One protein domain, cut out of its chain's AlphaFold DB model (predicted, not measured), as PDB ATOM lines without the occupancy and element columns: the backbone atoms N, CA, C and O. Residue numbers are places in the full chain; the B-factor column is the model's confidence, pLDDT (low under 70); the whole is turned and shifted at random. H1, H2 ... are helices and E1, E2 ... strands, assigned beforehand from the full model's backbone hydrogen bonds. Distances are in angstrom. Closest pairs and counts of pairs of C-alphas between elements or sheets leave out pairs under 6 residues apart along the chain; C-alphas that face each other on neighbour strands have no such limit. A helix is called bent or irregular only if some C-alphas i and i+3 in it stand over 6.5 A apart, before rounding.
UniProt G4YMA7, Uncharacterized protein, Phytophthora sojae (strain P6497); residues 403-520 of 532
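This is residues 403 to 520 of the 532 residues of an uncharacterized protein of Phytophthora sojae (strain P6497) (UniProt G4YMA7). The model is an arch with two legs: the long helix H2 makes one, and helix H4 beside the small strand hairpin E1 and E2 makes the other. H1 folds against the later part of H2 as a helical hairpin, the short H3 joins the strand hairpin to the H4 side, and the short H5 lies near the beginning of H4. The printed part has 118 residues with five named helices and two named strands, in the order H1, H2, E1, E2, H3, H4, H5; the two strands form one antiparallel sheet, and the class is mostly helix. The whole is compact, with a radius of gyration of the C-alphas of 15.3 A and spans of 41 by 38 by 26 A.

H1, residues 403 to 414, touches H2, residues 440 to 460, and the closest C-alphas are those of Gln 414 and Ala 451, 6.3 A apart. H1 touches H2 with its residues 411 to 414 alone, and H2 touches H1 with its residues 451 to 459 alone. The two form a helical hairpin, at a shallow tilt of 22 degrees, opposite ways. E1, residues 466 to 468, and E2, residues 475 to 477, form a hairpin of antiparallel strands, with 158 degrees between their directions. N 467 and O 476 are within hydrogen-bond range at 2.8 A, and N 476 and O 467 at 2.9 A. H3, residues 478 to 481, touches H4, residues 493 to 506, through residues 494 to 495 of H4 alone; the closest C-alphas are those of Ile 481 and Ala 495, 5.5 A apart. The closest C-alphas of E2 and H4 are those of Ile 476 and Cys 498, 7.1 A apart. H5, residues 515 to 518, is close to H4 but not clearly touching, with the C-alphas of Asp 493 and Ser 515 closest at 6.3 A. H2 and H4 are apart. Every O i to N i+4 pair is within hydrogen-bond range in H1, 15 of 17 in H2 and 9 of 10 in H4; H3 and H5 are too short for such a pair.

H1 begins at C-alpha 403 (-58.719, -23.572, 15.395) and is 16.1 A long from first to last C-alpha. H2 is 31.0 A long and ends at C-alpha 460 (-57.264, -30.462, 28.490). E1 measures 6.7 A, E2 6.9 A and H3 5.6 A. H4 is 21.2 A long and irregular, with C-alphas 503 and 506 7.1 A apart. H5 measures 5.1 A and ends at C-alpha 518 (-32.008, -21.797, 7.384).

The two C-alphas farthest apart are those of Glu 441 and Lys 520, at 43.8 A. The printed part has no cut. The links from H1 to H2, 25 residues, and from H3 to H4, 11 residues, are long. The mean pLDDT of the printed part is 80.9; residues 421 to 428, 470 to 472, 505 to 506, 508 and 520 are under 70.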
ATOM      1  N   GLN A 403     -59.665 -22.826  14.559       92.38
ATOM      2  CA  GLN A 403     -58.719 -23.572  15.395       92.38
ATOM      3  C   GLN A 403     -59.378 -24.758  16.105       92.38
ATOM      4  O   GLN A 403     -58.748 -25.796  16.257       92.38
ATOM      5  N   ILE A 404     -60.650 -24.649  16.489       92.50
ATOM      6  CA  ILE A 404     -61.392 -25.758  17.098       92.50
ATOM      7  C   ILE A 404     -61.618 -26.884  16.083       92.50
ATOM      8  O   ILE A 404     -61.238 -28.014  16.367       92.50
ATOM      9  N   THR A 405     -62.089 -26.587  14.867       92.50
ATOM     10  CA  THR A 405     -62.226 -27.610  13.808       92.50
ATOM     11  C   THR A 405     -60.886 -28.276  13.459       92.50
ATOM     12  O   THR A 405     -60.830 -29.471  13.178       92.50
ATOM     13  N   LEU A 406     -59.778 -27.526  13.497       92.88
ATOM     14  CA  LEU A 406     -58.430 -28.082  13.325       92.88
ATOM     15  C   LEU A 406     -58.016 -28.992  14.499       92.88
ATOM     16  O   LEU A 406     -57.433 -30.050  14.273       92.88
ATOM     17  N   TRP A 407     -58.360 -28.618  15.733       93.44
ATOM     18  CA  TRP A 407     -58.132 -29.421  16.938       93.44
ATOM     19  C   TRP A 407     -58.961 -30.710  16.945       93.44
ATOM     20  O   TRP A 407     -58.431 -31.756  17.307       93.44
ATOM     21  N   GLU A 408     -60.216 -30.688  16.488       91.81
ATOM     22  CA  GLU A 408     -61.033 -31.901  16.337       91.81
ATOM     23  C   GLU A 408     -60.405 -32.891  15.347       91.81
ATOM     24  O   GLU A 408     -60.395 -34.101  15.584       91.81
ATOM     25  N   VAL A 409     -59.859 -32.376  14.242       92.50
ATOM     26  CA  VAL A 409     -59.193 -33.164  13.197       92.50
ATOM     27  C   VAL A 409     -57.874 -33.760  13.710       92.50
ATOM     28  O   VAL A 409     -57.647 -34.960  13.526       92.50
ATOM     29  N   ASP A 410     -57.061 -32.987  14.438       91.25
ATOM     30  CA  ASP A 410     -55.876 -33.491  15.149       91.25
ATOM     31  C   ASP A 410     -56.244 -34.550  16.205       91.25
ATOM     32  O   ASP A 410     -55.658 -35.632  16.217       91.25
ATOM     33  N   LEU A 411     -57.237 -34.289  17.061       89.75
ATOM     34  CA  LEU A 411     -57.668 -35.199  18.129       89.75
ATOM     35  C   LEU A 411     -58.233 -36.511  17.562       89.75
ATOM     36  O   LEU A 411     -57.928 -37.591  18.064       89.75
ATOM     37  N   THR A 412     -59.010 -36.441  16.479       90.25
ATOM     38  CA  THR A 412     -59.535 -37.621  15.768       90.25
ATOM     39  C   THR A 412     -58.411 -38.451  15.144       90.25
ATOM     40  O   THR A 412     -58.514 -39.675  15.057       90.25
ATOM     41  N   TRP A 413     -57.314 -37.813  14.725       87.88
ATOM     42  CA  TRP A 413     -56.127 -38.509  14.235       87.88
ATOM     43  C   TRP A 413     -55.302 -39.132  15.373       87.88
ATOM     44  O   TRP A 413     -54.899 -40.287  15.249       87.88
ATOM     45  N   GLN A 414     -55.108 -38.425  16.493       84.50
ATOM     46  CA  GLN A 414     -54.386 -38.931  17.670       84.50
ATOM     47  C   GLN A 414     -55.121 -40.106  18.345       84.50
ATOM     48  O   GLN A 414     -54.478 -41.055  18.792       84.50
ATOM     49  N   LYS A 415     -56.461 -40.106  18.328       87.50
ATOM     50  CA  LYS A 415     -57.329 -41.193  18.826       87.50
ATOM     51  C   LYS A 415     -57.471 -42.404  17.892       87.50
ATOM     52  O   LYS A 415     -58.284 -43.290  18.160       87.50
ATOM     53  N   LYS A 416     -56.722 -42.473  16.786       86.50
ATOM     54  CA  LYS A 416     -56.706 -43.673  15.934       86.50
ATOM     55  C   LYS A 416     -56.151 -44.877  16.694       86.50
ATOM     56  O   LYS A 416     -55.328 -44.750  17.591       86.50
ATOM     57  N   ASP A 417     -56.558 -46.073  16.277       83.62
ATOM     58  CA  ASP A 417     -56.035 -47.312  16.849       83.62
ATOM     59  C   ASP A 417     -54.594 -47.579  16.373       83.62
ATOM     60  O   ASP A 417     -54.345 -48.249  15.364       83.62
ATOM     61  N   TRP A 418     -53.625 -47.062  17.127       79.94
ATOM     62  CA  TRP A 418     -52.193 -47.285  16.910       79.94
ATOM     63  C   TRP A 418     -51.774 -48.755  17.065       79.94
ATOM     64  O   TRP A 418     -50.746 -49.156  16.521       79.94
ATOM     65  N   SER A 419     -52.596 -49.599  17.706       76.38
ATOM     66  CA  SER A 419     -52.379 -51.049  17.726       76.38
ATOM     67  C   SER A 419     -52.754 -51.722  16.396       76.38
ATOM     68  O   SER A 419     -52.253 -52.808  16.097       76.38
ATOM     69  N   LYS A 420     -53.569 -51.081  15.549       77.50
ATOM     70  CA  LYS A 420     -53.831 -51.525  14.168       77.50
ATOM     71  C   LYS A 420     -52.909 -50.843  13.154       77.50
ATOM     72  O   LYS A 420     -52.432 -51.506  12.240       77.50
ATOM     73  N   ASN A 421     -52.560 -49.574  13.368       68.75
ATOM     74  CA  ASN A 421     -51.695 -48.796  12.468       68.75
ATOM     75  C   ASN A 421     -50.178 -49.047  12.651       68.75
ATOM     76  O   ASN A 421     -49.365 -48.291  12.122       68.75
ATOM     77  N   SER A 422     -49.769 -50.099  13.370       56.44
ATOM     78  CA  SER A 422     -48.363 -50.416  13.689       56.44
ATOM     79  C   SER A 422     -47.557 -50.993  12.503       56.44
ATOM     80  O   SER A 422     -46.793 -51.946  12.672       56.44
ATOM     81  N   ALA A 423     -47.791 -50.486  11.291       52.75
ATOM     82  CA  ALA A 423     -47.078 -50.864  10.071       52.75
ATOM     83  C   ALA A 423     -45.837 -49.989   9.819       52.75
ATOM     84  O   ALA A 423     -44.928 -50.423   9.119       52.75
ATOM     85  N   VAL A 424     -45.791 -48.785  10.402       56.75
ATOM     86  CA  VAL A 424     -44.624 -47.897  10.353       56.75
ATOM     87  C   VAL A 424     -43.690 -48.244  11.512       56.75
ATOM     88  O   VAL A 424     -44.037 -48.002  12.671       56.75
ATOM     89  N   ASP A 425     -42.512 -48.787  11.206       60.31
ATOM     90  CA  ASP A 425     -41.398 -48.823  12.157       60.31
ATOM     91  C   ASP A 425     -40.741 -47.437  12.182       60.31
ATOM     92  O   ASP A 425     -40.169 -46.972  11.197       60.31
ATOM     93  N   VAL A 426     -40.898 -46.724  13.300       61.84
ATOM     94  CA  VAL A 426     -40.464 -45.324  13.446       61.84
ATOM     95  C   VAL A 426     -39.022 -45.287  13.960       61.84
ATOM     96  O   VAL A 426     -38.740 -44.790  15.050       61.84
ATOM     97  N   GLU A 427     -38.089 -45.830  13.172       66.69
ATOM     98  CA  GLU A 427     -36.661 -45.859  13.532       66.69
ATOM     99  C   GLU A 427     -36.085 -44.453  13.767       66.69
ATOM    100  O   GLU A 427     -35.242 -44.266  14.643       66.69
ATOM    101  N   PHE A 428     -36.595 -43.453  13.039       65.62
ATOM    102  CA  PHE A 428     -36.086 -42.076  13.005       65.62
ATOM    103  C   PHE A 428     -36.035 -41.365  14.373       65.62
ATOM    104  O   PHE A 428     -35.233 -40.454  14.543       65.62
ATOM    105  N   PHE A 429     -36.852 -41.790  15.346       72.88
ATOM    106  CA  PHE A 429     -36.806 -41.306  16.737       72.88
ATOM    107  C   PHE A 429     -36.715 -42.447  17.763       72.88
ATOM    108  O   PHE A 429     -37.039 -42.271  18.940       72.88
ATOM    109  N   ALA A 430     -36.307 -43.649  17.338       78.56
ATOM    110  CA  ALA A 430     -36.323 -44.834  18.194       78.56
ATOM    111  C   ALA A 430     -35.363 -44.728  19.391       78.56
ATOM    112  O   ALA A 430     -35.594 -45.372  20.415       78.56
ATOM    113  N   PHE A 431     -34.312 -43.911  19.301       80.31
ATOM    114  CA  PHE A 431     -33.437 -43.618  20.435       80.31
ATOM    115  C   PHE A 431     -34.137 -42.693  21.445       80.31
ATOM    116  O   PHE A 431     -34.255 -43.033  22.622       80.31
ATOM    117  N   GLU A 432     -34.690 -41.579  20.968       76.38
ATOM    118  CA  GLU A 432     -35.337 -40.526  21.755       76.38
ATOM    119  C   GLU A 432     -36.564 -41.042  22.520       76.38
ATOM    120  O   GLU A 432     -36.742 -40.717  23.694       76.38
ATOM    121  N   VAL A 433     -37.388 -41.894  21.897       76.88
ATOM    122  CA  VAL A 433     -38.557 -42.503  22.562       76.88
ATOM    123  C   VAL A 433     -38.224 -43.776  23.354       76.88
ATOM    124  O   VAL A 433     -39.120 -44.376  23.948       76.88
ATOM    125  N   SER A 434     -36.952 -44.197  23.382       81.44
ATOM    126  CA  SER A 434     -36.491 -45.467  23.975       81.44
ATOM    127  C   SER A 434     -37.163 -46.722  23.379       81.44
ATOM    128  O   SER A 434     -37.453 -47.680  24.096       81.44
ATOM    129  N   ALA A 435     -37.418 -46.717  22.065       82.75
ATOM    130  CA  ALA A 435     -37.882 -47.878  21.294       82.75
ATOM    131  C   ALA A 435     -36.737 -48.756  20.756       82.75
ATOM    132  O   ALA A 435     -36.961 -49.921  20.433       82.75
ATOM    133  N   ARG A 436     -35.519 -48.211  20.644       82.38
ATOM    134  CA  ARG A 436     -34.334 -48.914  20.139       82.38
ATOM    135  C   ARG A 436     -34.114 -50.230  20.894       82.38
ATOM    136  O   ARG A 436     -34.220 -50.272  22.117       82.38
ATOM    137  N   GLU A 437     -33.814 -51.295  20.147       84.38
ATOM    138  CA  GLU A 437     -33.577 -52.660  20.653       84.38
ATOM    139  C   GLU A 437     -34.774 -53.309  21.394       84.38
ATOM    140  O   GLU A 437     -34.659 -54.424  21.911       84.38
ATOM    141  N   LEU A 438     -35.963 -52.687  21.396       84.19
ATOM    142  CA  LEU A 438     -37.185 -53.336  21.870       84.19
ATOM    143  C   LEU A 438     -37.770 -54.284  20.801       84.19
ATOM    144  O   LEU A 438     -37.867 -53.910  19.633       84.19
ATOM    145  N   PRO A 439     -38.271 -55.475  21.188       85.25
ATOM    146  CA  PRO A 439     -39.119 -56.296  20.325       85.25
ATOM    147  C   PRO A 439     -40.342 -55.529  19.809       85.25
ATOM    148  O   PRO A 439     -40.906 -54.690  20.521       85.25
ATOM    149  N   ARG A 440     -40.792 -55.866  18.597       79.94
ATOM    150  CA  ARG A 440     -41.854 -55.164  17.854       79.94
ATOM    151  C   ARG A 440     -43.151 -54.995  18.652       79.94
ATOM    152  O   ARG A 440     -43.802 -53.957  18.578       79.94
ATOM    153  N   GLU A 441     -43.503 -55.976  19.478       83.06
ATOM    154  CA  GLU A 441     -44.672 -55.955  20.365       83.06
ATOM    155  C   GLU A 441     -44.542 -54.882  21.457       83.06
ATOM    156  O   GLU A 441     -45.527 -54.235  21.820       83.06
ATOM    157  N   LYS A 442     -43.322 -54.654  21.962       85.38
ATOM    158  CA  LYS A 442     -43.027 -53.612  22.955       85.38
ATOM    159  C   LYS A 442     -42.941 -52.227  22.314       85.38
ATOM    160  O   LYS A 442     -43.471 -51.292  22.905       85.38
ATOM    161  N   VAL A 443     -42.365 -52.096  21.112       81.31
ATOM    162  CA  VAL A 443     -42.403 -50.847  20.313       81.31
ATOM    163  C   VAL A 443     -43.857 -50.434  20.053       81.31
ATOM    164  O   VAL A 443     -44.259 -49.306  20.320       81.31
ATOM    165  N   LYS A 444     -44.690 -51.390  19.640       80.31
ATOM    166  CA  LYS A 444     -46.128 -51.207  19.422       80.31
ATOM    167  C   LYS A 444     -46.877 -50.761  20.685       80.31
ATOM    168  O   LYS A 444     -47.645 -49.804  20.629       80.31
ATOM    169  N   ALA A 445     -46.632 -51.405  21.829       84.44
ATOM    170  CA  ALA A 445     -47.219 -51.000  23.110       84.44
ATOM    171  C   ALA A 445     -46.724 -49.614  23.581       84.44
ATOM    172  O   ALA A 445     -47.493 -48.840  24.154       84.44
ATOM    173  N   LEU A 446     -45.460 -49.279  23.310       84.75
ATOM    174  CA  LEU A 446     -44.868 -47.966  23.564       84.75
ATOM    175  C   LEU A 446     -45.535 -46.873  22.713       84.75
ATOM    176  O   LEU A 446     -45.910 -45.845  23.269       84.75
ATOM    177  N   HIS A 447     -45.747 -47.099  21.413       80.06
ATOM    178  CA  HIS A 447     -46.417 -46.138  20.527       80.06
ATOM    179  C   HIS A 447     -47.866 -45.860  20.955       80.06
ATOM    180  O   HIS A 447     -48.258 -44.697  21.027       80.06
ATOM    181  N   VAL A 448     -48.633 -46.897  21.328       84.44
ATOM    182  CA  VAL A 448     -49.981 -46.730  21.908       84.44
ATOM    183  C   VAL A 448     -49.920 -45.868  23.175       84.44
ATOM    184  O   VAL A 448     -50.587 -44.841  23.254       84.44
ATOM    185  N   ARG A 449     -49.033 -46.204  24.124       86.06
ATOM    186  CA  ARG A 449     -48.860 -45.453  25.381       86.06
ATOM    187  C   ARG A 449     -48.452 -43.989  25.164       86.06
ATOM    188  O   ARG A 449     -48.842 -43.131  25.952       86.06
ATOM    189  N   LEU A 450     -47.646 -43.698  24.141       83.31
ATOM    190  CA  LEU A 450     -47.238 -42.332  23.795       83.31
ATOM    191  C   LEU A 450     -48.406 -41.525  23.212       83.31
ATOM    192  O   LEU A 450     -48.598 -40.378  23.614       83.31
ATOM    193  N   ALA A 451     -49.219 -42.126  22.337       81.06
ATOM    194  CA  ALA A 451     -50.432 -41.494  21.822       81.06
ATOM    195  C   ALA A 451     -51.454 -41.225  22.942       81.06
ATOM    196  O   ALA A 451     -51.931 -40.100  23.077       81.06
ATOM    197  N   ASP A 452     -51.720 -42.212  23.803       83.38
ATOM    198  CA  ASP A 452     -52.626 -42.074  24.951       83.38
ATOM    199  C   ASP A 452     -52.152 -41.005  25.950       83.38
ATOM    200  O   ASP A 452     -52.956 -40.224  26.461       83.38
ATOM    201  N   GLY A 453     -50.837 -40.918  26.188       82.31
ATOM    202  CA  GLY A 453     -50.234 -39.863  27.005       82.31
ATOM    203  C   GLY A 453     -50.368 -38.463  26.392       82.31
ATOM    204  O   GLY A 453     -50.588 -37.498  27.122       82.31
ATOM    205  N   GLY A 454     -50.280 -38.350  25.062       80.19
ATOM    206  CA  GLY A 454     -50.516 -37.100  24.333       80.19
ATOM    207  C   GLY A 454     -51.983 -36.659  24.374       80.19
ATOM    208  O   GLY A 454     -52.261 -35.500  24.689       80.19
ATOM    209  N   ASN A 455     -52.911 -37.595  24.139       84.25
ATOM    210  CA  ASN A 455     -54.358 -37.353  24.082       84.25
ATOM    211  C   ASN A 455     -54.868 -36.560  25.300       84.25
ATOM    212  O   ASN A 455     -55.518 -35.530  25.133       84.25
ATOM    213  N   ALA A 456     -54.517 -36.971  26.524       81.12
ATOM    214  CA  ALA A 456     -54.982 -36.301  27.745       81.12
ATOM    215  C   ALA A 456     -54.499 -34.836  27.869       81.12
ATOM    216  O   ALA A 456     -55.219 -33.976  28.388       81.12
ATOM    217  N   GLY A 457     -53.296 -34.528  27.372       83.31
ATOM    218  CA  GLY A 457     -52.794 -33.154  27.278       83.31
ATOM    219  C   GLY A 457     -53.494 -32.347  26.182       83.31
ATOM    220  O   GLY A 457     -53.801 -31.174  26.382       83.31
ATOM    221  N   PHE A 458     -53.796 -32.986  25.050       86.25
ATOM    222  CA  PHE A 458     -54.457 -32.367  23.899       86.25
ATOM    223  C   PHE A 458     -55.945 -32.054  24.151       86.25
ATOM    224  O   PHE A 458     -56.469 -31.072  23.630       86.25
ATOM    225  N   GLU A 459     -56.629 -32.851  24.979       87.12
ATOM    226  CA  GLU A 459     -58.025 -32.627  25.387       87.12
ATOM    227  C   GLU A 459     -58.198 -31.536  26.454       87.12
ATOM    228  O   GLU A 459     -59.226 -30.854  26.482       87.12
ATOM    229  N   SER A 460     -57.213 -31.386  27.346       85.12
ATOM    230  CA  SER A 460     -57.264 -30.462  28.490       85.12
ATOM    231  C   SER A 460     -56.630 -29.091  28.222       85.12
ATOM    232  O   SER A 460     -56.749 -28.181  29.048       85.12
ATOM    233  N   ALA A 461     -55.986 -28.913  27.068       88.25
ATOM    234  CA  ALA A 461     -55.461 -27.632  26.623       88.25
ATOM    235  C   ALA A 461     -56.575 -26.604  26.339       88.25
ATOM    236  O   ALA A 461     -57.672 -26.934  25.883       88.25
ATOM    237  N   CYS A 462     -56.266 -25.324  26.554       90.44
ATOM    238  CA  CYS A 462     -56.960 -24.210  25.912       90.44
ATOM    239  C   CYS A 462     -56.081 -23.634  24.793       90.44
ATOM    240  O   CYS A 462     -54.885 -23.910  24.727       90.44
ATOM    241  N   LEU A 463     -56.639 -22.793  23.914       88.00
ATOM    242  CA  LEU A 463     -55.850 -22.192  22.827       88.00
ATOM    243  C   LEU A 463     -54.648 -21.384  23.357       88.00
ATOM    244  O   LEU A 463     -53.599 -21.389  22.724       88.00
ATOM    245  N   GLN A 464     -54.785 -20.735  24.521       89.56
ATOM    246  CA  GLN A 464     -53.721 -19.987  25.210       89.56
ATOM    247  C   GLN A 464     -52.840 -20.834  26.144       89.56
ATOM    248  O   GLN A 464     -51.978 -20.271  26.823       89.56
ATOM    249  N   SER A 465     -53.004 -22.161  26.193       89.44
ATOM    250  CA  SER A 465     -52.038 -23.028  26.875       89.44
ATOM    251  C   SER A 465     -50.669 -22.853  26.220       89.44
ATOM    252  O   SER A 465     -50.532 -23.016  25.008       89.44
ATOM    253  N   TYR A 466     -49.664 -22.499  27.017       87.56
ATOM    254  CA  TYR A 466     -48.285 -22.352  26.568       87.56
ATOM    255  C   TYR A 466     -47.414 -23.443  27.190       87.56
ATOM    256  O   TYR A 466     -47.568 -23.795  28.361       87.56
ATOM    257  N   TYR A 467     -46.480 -23.960  26.402       83.38
ATOM    258  CA  TYR A 467     -45.572 -25.031  26.786       83.38
ATOM    259  C   TYR A 467     -44.141 -24.525  26.650       83.38
ATOM    260  O   TYR A 467     -43.745 -24.039  25.592       83.38
ATOM    261  N   SER A 468     -43.370 -24.607  27.732       80.88
ATOM    262  CA  SER A 468     -41.955 -24.238  27.756       80.88
ATOM    263  C   SER A 468     -41.083 -25.485  27.681       80.88
ATOM    264  O   SER A 468     -41.187 -26.350  28.553       80.88
ATOM    265  N   VAL A 469     -40.172 -25.550  26.713       75.19
ATOM    266  CA  VAL A 469     -39.135 -26.587  26.688       75.19
ATOM    267  C   VAL A 469     -38.109 -26.273  27.799       75.19
ATOM    268  O   VAL A 469     -37.488 -25.205  27.745       75.19
ATOM    269  N   PRO A 470     -37.914 -27.141  28.821       66.50
ATOM    270  CA  PRO A 470     -37.165 -26.777  30.037       66.50
ATOM    271  C   PRO A 470     -35.695 -26.399  29.809       66.50
ATOM    272  O   PRO A 470     -35.116 -25.640  30.583       66.50
ATOM    273  N   SER A 471     -35.099 -26.939  28.751       66.88
ATOM    274  CA  SER A 471     -33.692 -26.802  28.370       66.88
ATOM    275  C   SER A 471     -33.359 -25.471  27.693       66.88
ATOM    276  O   SER A 471     -32.331 -24.861  27.976       66.88
ATOM    277  N   THR A 472     -34.218 -25.024  26.776       66.25
ATOM    278  CA  THR A 472     -33.885 -23.999  25.772       66.25
ATOM    279  C   THR A 472     -34.661 -22.700  25.962       66.25
ATOM    280  O   THR A 472     -34.425 -21.734  25.239       66.25
ATOM    281  N   LYS A 473     -35.574 -22.652  26.947       72.62
ATOM    282  CA  LYS A 473     -36.508 -21.538  27.215       72.62
ATOM    283  C   LYS A 473     -37.455 -21.213  26.051       72.62
ATOM    284  O   LYS A 473     -38.154 -20.204  26.107       72.62
ATOM    285  N   VAL A 474     -37.505 -22.056  25.018       75.88
ATOM    286  CA  VAL A 474     -38.453 -21.917  23.908       75.88
ATOM    287  C   VAL A 474     -39.860 -22.171  24.439       75.88
ATOM    288  O   VAL A 474     -40.138 -23.231  24.999       75.88
ATOM    289  N   THR A 475     -40.739 -21.189  24.264       82.38
ATOM    290  CA  THR A 475     -42.174 -21.289  24.548       82.38
ATOM    291  C   THR A 475     -42.954 -21.411  23.249       82.38
ATOM    292  O   THR A 475     -42.688 -20.653  22.318       82.38
ATOM    293  N   ILE A 476     -43.940 -22.303  23.216       86.62
ATOM    294  CA  ILE A 476     -44.910 -22.437  22.123       86.62
ATOM    295  C   ILE A 476     -46.333 -22.385  22.684       86.62
ATOM    296  O   ILE A 476     -46.588 -22.917  23.768       86.62
ATOM    297  N   PHE A 477     -47.262 -21.753  21.975       90.12
ATOM    298  CA  PHE A 477     -48.686 -21.781  22.306       90.12
ATOM    299  C   PHE A 477     -49.397 -22.939  21.602       90.12
ATOM    300  O   PHE A 477     -49.063 -23.315  20.481       90.12
ATOM    301  N   PHE A 478     -50.446 -23.470  22.226       90.75
ATOM    302  CA  PHE A 478     -51.243 -24.561  21.666       90.75
ATOM    303  C   PHE A 478     -51.836 -24.207  20.292       90.75
ATOM    304  O   PHE A 478     -51.781 -25.007  19.360       90.75
ATOM    305  N   TRP A 479     -52.314 -22.968  20.122       91.06
ATOM    306  CA  TRP A 479     -52.833 -22.484  18.838       91.06
ATOM    307  C   TRP A 479     -51.787 -22.446  17.702       91.06
ATOM    308  O   TRP A 479     -52.177 -22.338  16.541       91.06
ATOM    309  N   GLU A 480     -50.486 -22.546  17.995       90.06
ATOM    310  CA  GLU A 480     -49.414 -22.564  16.986       90.06
ATOM    311  C   GLU A 480     -49.121 -23.971  16.435       90.06
ATOM    312  O   GLU A 480     -48.503 -24.078  15.377       90.06
ATOM    313  N   ILE A 481     -49.562 -25.039  17.116       89.12
ATOM    314  CA  ILE A 481     -49.384 -26.443  16.681       89.12
ATOM    315  C   ILE A 481     -50.679 -27.104  16.194       89.12
ATOM    316  O   ILE A 481     -50.624 -28.031  15.386       89.12
ATOM    317  N   VAL A 482     -51.836 -26.617  16.646       91.06
ATOM    318  CA  VAL A 482     -53.156 -27.120  16.237       91.06
ATOM    319  C   VAL A 482     -53.366 -26.985  14.722       91.06
ATOM    320  O   VAL A 482     -53.125 -25.935  14.126       91.06
ATOM    321  N   GLY A 483     -53.836 -28.069  14.106       90.38
ATOM    322  CA  GLY A 483     -54.048 -28.230  12.669       90.38
ATOM    323  C   GLY A 483     -52.855 -28.787  11.896       90.38
ATOM    324  O   GLY A 483     -52.978 -29.004  10.690       90.38
ATOM    325  N   TYR A 484     -51.720 -29.018  12.561       89.94
ATOM    326  CA  TYR A 484     -50.469 -29.460  11.937       89.94
ATOM    327  C   TYR A 484     -49.963 -30.808  12.470       89.94
ATOM    328  O   TYR A 484     -48.882 -31.239  12.076       89.94
ATOM    329  N   ILE A 485     -50.713 -31.475  13.357       82.81
ATOM    330  CA  ILE A 485     -50.308 -32.749  13.975       82.81
ATOM    331  C   ILE A 485     -50.882 -33.949  13.203       82.81
ATOM    332  O   ILE A 485     -50.290 -35.027  13.221       82.81
ATOM    333  N   THR A 486     -51.984 -33.785  12.459       82.81
ATOM    334  CA  THR A 486     -52.437 -34.832  11.530       82.81
ATOM    335  C   THR A 486     -51.398 -35.154  10.457       82.81
ATOM    336  O   THR A 486     -50.987 -34.293   9.686       82.81
ATOM    337  N   GLY A 487     -51.101 -36.443  10.274       74.06
ATOM    338  CA  GLY A 487     -50.318 -36.974   9.144       74.06
ATOM    339  C   GLY A 487     -50.984 -36.855   7.759       74.06
ATOM    340  O   GLY A 487     -50.679 -37.637   6.866       74.06
ATOM    341  N   THR A 488     -51.930 -35.929   7.595       78.75
ATOM    342  CA  THR A 488     -52.484 -35.457   6.311       78.75
ATOM    343  C   THR A 488     -52.054 -34.022   5.989       78.75
ATOM    344  O   THR A 488     -52.328 -33.533   4.897       78.75
ATOM    345  N   VAL A 489     -51.391 -33.344   6.928       85.31
ATOM    346  CA  VAL A 489     -50.871 -31.978   6.814       85.31
ATOM    347  C   VAL A 489     -49.372 -32.015   7.133       85.31
ATOM    348  O   VAL A 489     -48.902 -32.879   7.869       85.31
ATOM    349  N   TRP A 490     -48.595 -31.103   6.551       87.25
ATOM    350  CA  TRP A 490     -47.175 -30.971   6.877       87.25
ATOM    351  C   TRP A 490     -47.003 -30.237   8.213       87.25
ATOM    352  O   TRP A 490     -47.652 -29.215   8.442       87.25
ATOM    353  N   LEU A 491     -46.094 -30.721   9.066       88.50
ATOM    354  CA  LEU A 491     -45.694 -30.027  10.295       88.50
ATOM    355  C   LEU A 491     -45.200 -28.610   9.964       88.50
ATOM    356  O   LEU A 491     -44.401 -28.425   9.045       88.50
ATOM    357  N   ASN A 492     -45.650 -27.609  10.721       90.12
ATOM    358  CA  ASN A 492     -45.213 -26.226  10.525       90.12
ATOM    359  C   ASN A 492     -43.875 -25.923  11.230       90.12
ATOM    360  O   ASN A 492     -43.429 -26.666  12.108       90.12
ATOM    361  N   ASP A 493     -43.258 -24.791  10.871       88.25
ATOM    362  CA  ASP A 493     -42.023 -24.275  11.480       88.25
ATOM    363  C   ASP A 493     -42.038 -24.328  13.028       88.25
ATOM    364  O   ASP A 493     -41.024 -24.666  13.642       88.25
ATOM    365  N   SER A 494     -43.177 -24.021  13.663       86.88
ATOM    366  CA  SER A 494     -43.330 -23.987  15.125       86.88
ATOM    367  C   SER A 494     -43.317 -25.385  15.749       86.88
ATOM    368  O   SER A 494     -42.571 -25.620  16.702       86.88
ATOM    369  N   ALA A 495     -44.082 -26.330  15.195       86.81
ATOM    370  CA  ALA A 495     -44.132 -27.721  15.640       86.81
ATOM    371  C   ALA A 495     -42.778 -28.423  15.441       86.81
ATOM    372  O   ALA A 495     -42.283 -29.069  16.366       86.81
ATOM    373  N   VAL A 496     -42.139 -28.229  14.278       86.19
ATOM    374  CA  VAL A 496     -40.796 -28.763  13.991       86.19
ATOM    375  C   VAL A 496     -39.767 -28.191  14.966       86.19
ATOM    376  O   VAL A 496     -39.030 -28.956  15.587       86.19
ATOM    377  N   ASN A 497     -39.735 -26.868  15.167       84.56
ATOM    378  CA  ASN A 497     -38.816 -26.256  16.128       84.56
ATOM    379  C   ASN A 497     -39.074 -26.768  17.554       84.56
ATOM    380  O   ASN A 497     -38.129 -27.176  18.216       84.56
ATOM    381  N   CYS A 498     -40.322 -26.820  18.031       82.12
ATOM    382  CA  CYS A 498     -40.608 -27.325  19.378       82.12
ATOM    383  C   CYS A 498     -40.184 -28.793  19.561       82.12
ATOM    384  O   CYS A 498     -39.575 -29.124  20.579       82.12
ATOM    385  N   GLY A 499     -40.459 -29.656  18.576       82.25
ATOM    386  CA  GLY A 499     -40.048 -31.061  18.600       82.25
ATOM    387  C   GLY A 499     -38.528 -31.215  18.660       82.25
ATOM    388  O   GLY A 499     -38.009 -31.878  19.558       82.25
ATOM    389  N   LEU A 500     -37.799 -30.532  17.769       83.06
ATOM    390  CA  LEU A 500     -36.333 -30.514  17.784       83.06
ATOM    391  C   LEU A 500     -35.793 -30.034  19.140       83.06
ATOM    392  O   LEU A 500     -34.940 -30.696  19.728       83.06
ATOM    393  N   GLN A 501     -36.305 -28.914  19.662       81.62
ATOM    394  CA  GLN A 501     -35.826 -28.296  20.906       81.62
ATOM    395  C   GLN A 501     -36.062 -29.198  22.127       81.62
ATOM    396  O   GLN A 501     -35.242 -29.201  23.047       81.62
ATOM    397  N   ALA A 502     -37.140 -29.991  22.125       79.69
ATOM    398  CA  ALA A 502     -37.380 -31.013  23.139       79.69
ATOM    399  C   ALA A 502     -36.344 -32.150  23.067       79.69
ATOM    400  O   ALA A 502     -35.776 -32.511  24.096       79.69
ATOM    401  N   MET A 503     -36.037 -32.663  21.869       77.62
ATOM    402  CA  MET A 503     -35.080 -33.767  21.679       77.62
ATOM    403  C   MET A 503     -33.629 -33.356  21.970       77.62
ATOM    404  O   MET A 503     -32.924 -34.033  22.717       77.62
ATOM    405  N   ALA A 504     -33.180 -32.207  21.457       77.88
ATOM    406  CA  ALA A 504     -31.848 -31.677  21.763       77.88
ATOM    407  C   ALA A 504     -31.738 -31.096  23.184       77.88
ATOM    408  O   ALA A 504     -30.655 -30.696  23.602       77.88
ATOM    409  N   GLY A 505     -32.830 -31.043  23.951       66.00
ATOM    410  CA  GLY A 505     -32.859 -30.381  25.253       66.00
ATOM    411  C   GLY A 505     -31.891 -30.956  26.292       66.00
ATOM    412  O   GLY A 505     -31.458 -30.238  27.190       66.00
ATOM    413  N   CYS A 506     -31.505 -32.224  26.152       61.78
ATOM    414  CA  CYS A 506     -30.521 -32.878  27.013       61.78
ATOM    415  C   CYS A 506     -29.072 -32.785  26.489       61.78
ATOM    416  O   CYS A 506     -28.174 -33.351  27.109       61.78
ATOM    417  N   ARG A 507     -28.833 -32.103  25.360       73.06
ATOM    418  CA  ARG A 507     -27.567 -32.114  24.607       73.06
ATOM    419  C   ARG A 507     -26.929 -30.718  24.517       73.06
ATOM    420  O   ARG A 507     -27.254 -29.962  23.603       73.06
ATOM    421  N   PRO A 508     -26.006 -30.349  25.432       68.88
ATOM    422  CA  PRO A 508     -25.340 -29.039  25.413       68.88
ATOM    423  C   PRO A 508     -24.384 -28.854  24.219       68.88
ATOM    424  O   PRO A 508     -23.942 -27.740  23.946       68.88
ATOM    425  N   ASP A 509     -24.065 -29.943  23.520       79.56
ATOM    426  CA  ASP A 509     -23.285 -30.013  22.286       79.56
ATOM    427  C   ASP A 509     -24.092 -29.651  21.024       79.56
ATOM    428  O   ASP A 509     -23.503 -29.293  20.004       79.56
ATOM    429  N   VAL A 510     -25.431 -29.702  21.072       77.81
ATOM    430  CA  VAL A 510     -26.298 -29.487  19.902       77.81
ATOM    431  C   VAL A 510     -26.903 -28.083  19.906       77.81
ATOM    432  O   VAL A 510     -27.505 -27.639  20.882       77.81
ATOM    433  N   ARG A 511     -26.810 -27.387  18.766       74.94
ATOM    434  CA  ARG A 511     -27.496 -26.109  18.520       74.94
ATOM    435  C   ARG A 511     -28.528 -26.269  17.413       74.94
ATOM    436  O   ARG A 511     -28.176 -26.572  16.279       74.94
ATOM    437  N   ILE A 512     -29.791 -25.999  17.728       77.31
ATOM    438  CA  ILE A 512     -30.863 -25.942  16.729       77.31
ATOM    439  C   ILE A 512     -30.937 -24.534  16.156       77.31
ATOM    440  O   ILE A 512     -31.130 -23.560  16.888       77.31
ATOM    441  N   LEU A 513     -30.812 -24.439  14.835       76.06
ATOM    442  CA  LEU A 513     -31.050 -23.208  14.097       76.06
ATOM    443  C   LEU A 513     -32.550 -23.081  13.786       76.06
ATOM    444  O   LEU A 513     -33.135 -24.027  13.257       76.06
ATOM    445  N   PRO A 514     -33.187 -21.929  14.064       70.81
ATOM    446  CA  PRO A 514     -34.549 -21.674  13.616       70.81
ATOM    447  C   PRO A 514     -34.679 -21.772  12.092       70.81
ATOM    448  O   PRO A 514     -33.786 -21.362  11.346       70.81
ATOM    449  N   SER A 515     -35.840 -22.218  11.618       73.94
ATOM    450  CA  SER A 515     -36.178 -22.310  10.190       73.94
ATOM    451  C   SER A 515     -35.940 -21.006   9.414       73.94
ATOM    452  O   SER A 515     -35.484 -21.043   8.274       73.94
ATOM    453  N   HIS A 516     -36.194 -19.845  10.026       74.88
ATOM    454  CA  HIS A 516     -35.956 -18.533   9.416       74.88
ATOM    455  C   HIS A 516     -34.465 -18.207   9.227       74.88
ATOM    456  O   HIS A 516     -34.131 -17.410   8.354       74.88
ATOM    457  N   VAL A 517     -33.566 -18.828  10.001       76.94
ATOM    458  CA  VAL A 517     -32.119 -18.756   9.751       76.94
ATOM    459  C   VAL A 517     -31.789 -19.612   8.533       76.94
ATOM    460  O   VAL A 517     -31.183 -19.112   7.592       76.94
ATOM    461  N   LEU A 518     -32.252 -20.866   8.497       73.31
ATOM    462  CA  LEU A 518     -32.008 -21.797   7.384       73.31
ATOM    463  C   LEU A 518     -32.558 -21.278   6.040       73.31
ATOM    464  O   LEU A 518     -31.889 -21.402   5.018       73.31
ATOM    465  N   LYS A 519     -33.710 -20.594   6.047       70.62
ATOM    466  CA  LYS A 519     -34.305 -19.917   4.874       70.62
ATOM    467  C   LYS A 519     -33.424 -18.806   4.264       70.62
ATOM    468  O   LYS A 519     -33.711 -18.370   3.155       70.62
ATOM    469  N   LYS A 520     -32.351 -18.368   4.942       67.81
ATOM    470  CA  LYS A 520     -31.325 -17.456   4.396       67.81
ATOM    471  C   LYS A 520     -30.193 -18.188   3.649       67.81
ATOM    472  O   LYS A 520     -29.502 -17.561   2.853       67.81
TER     473      LYS A 520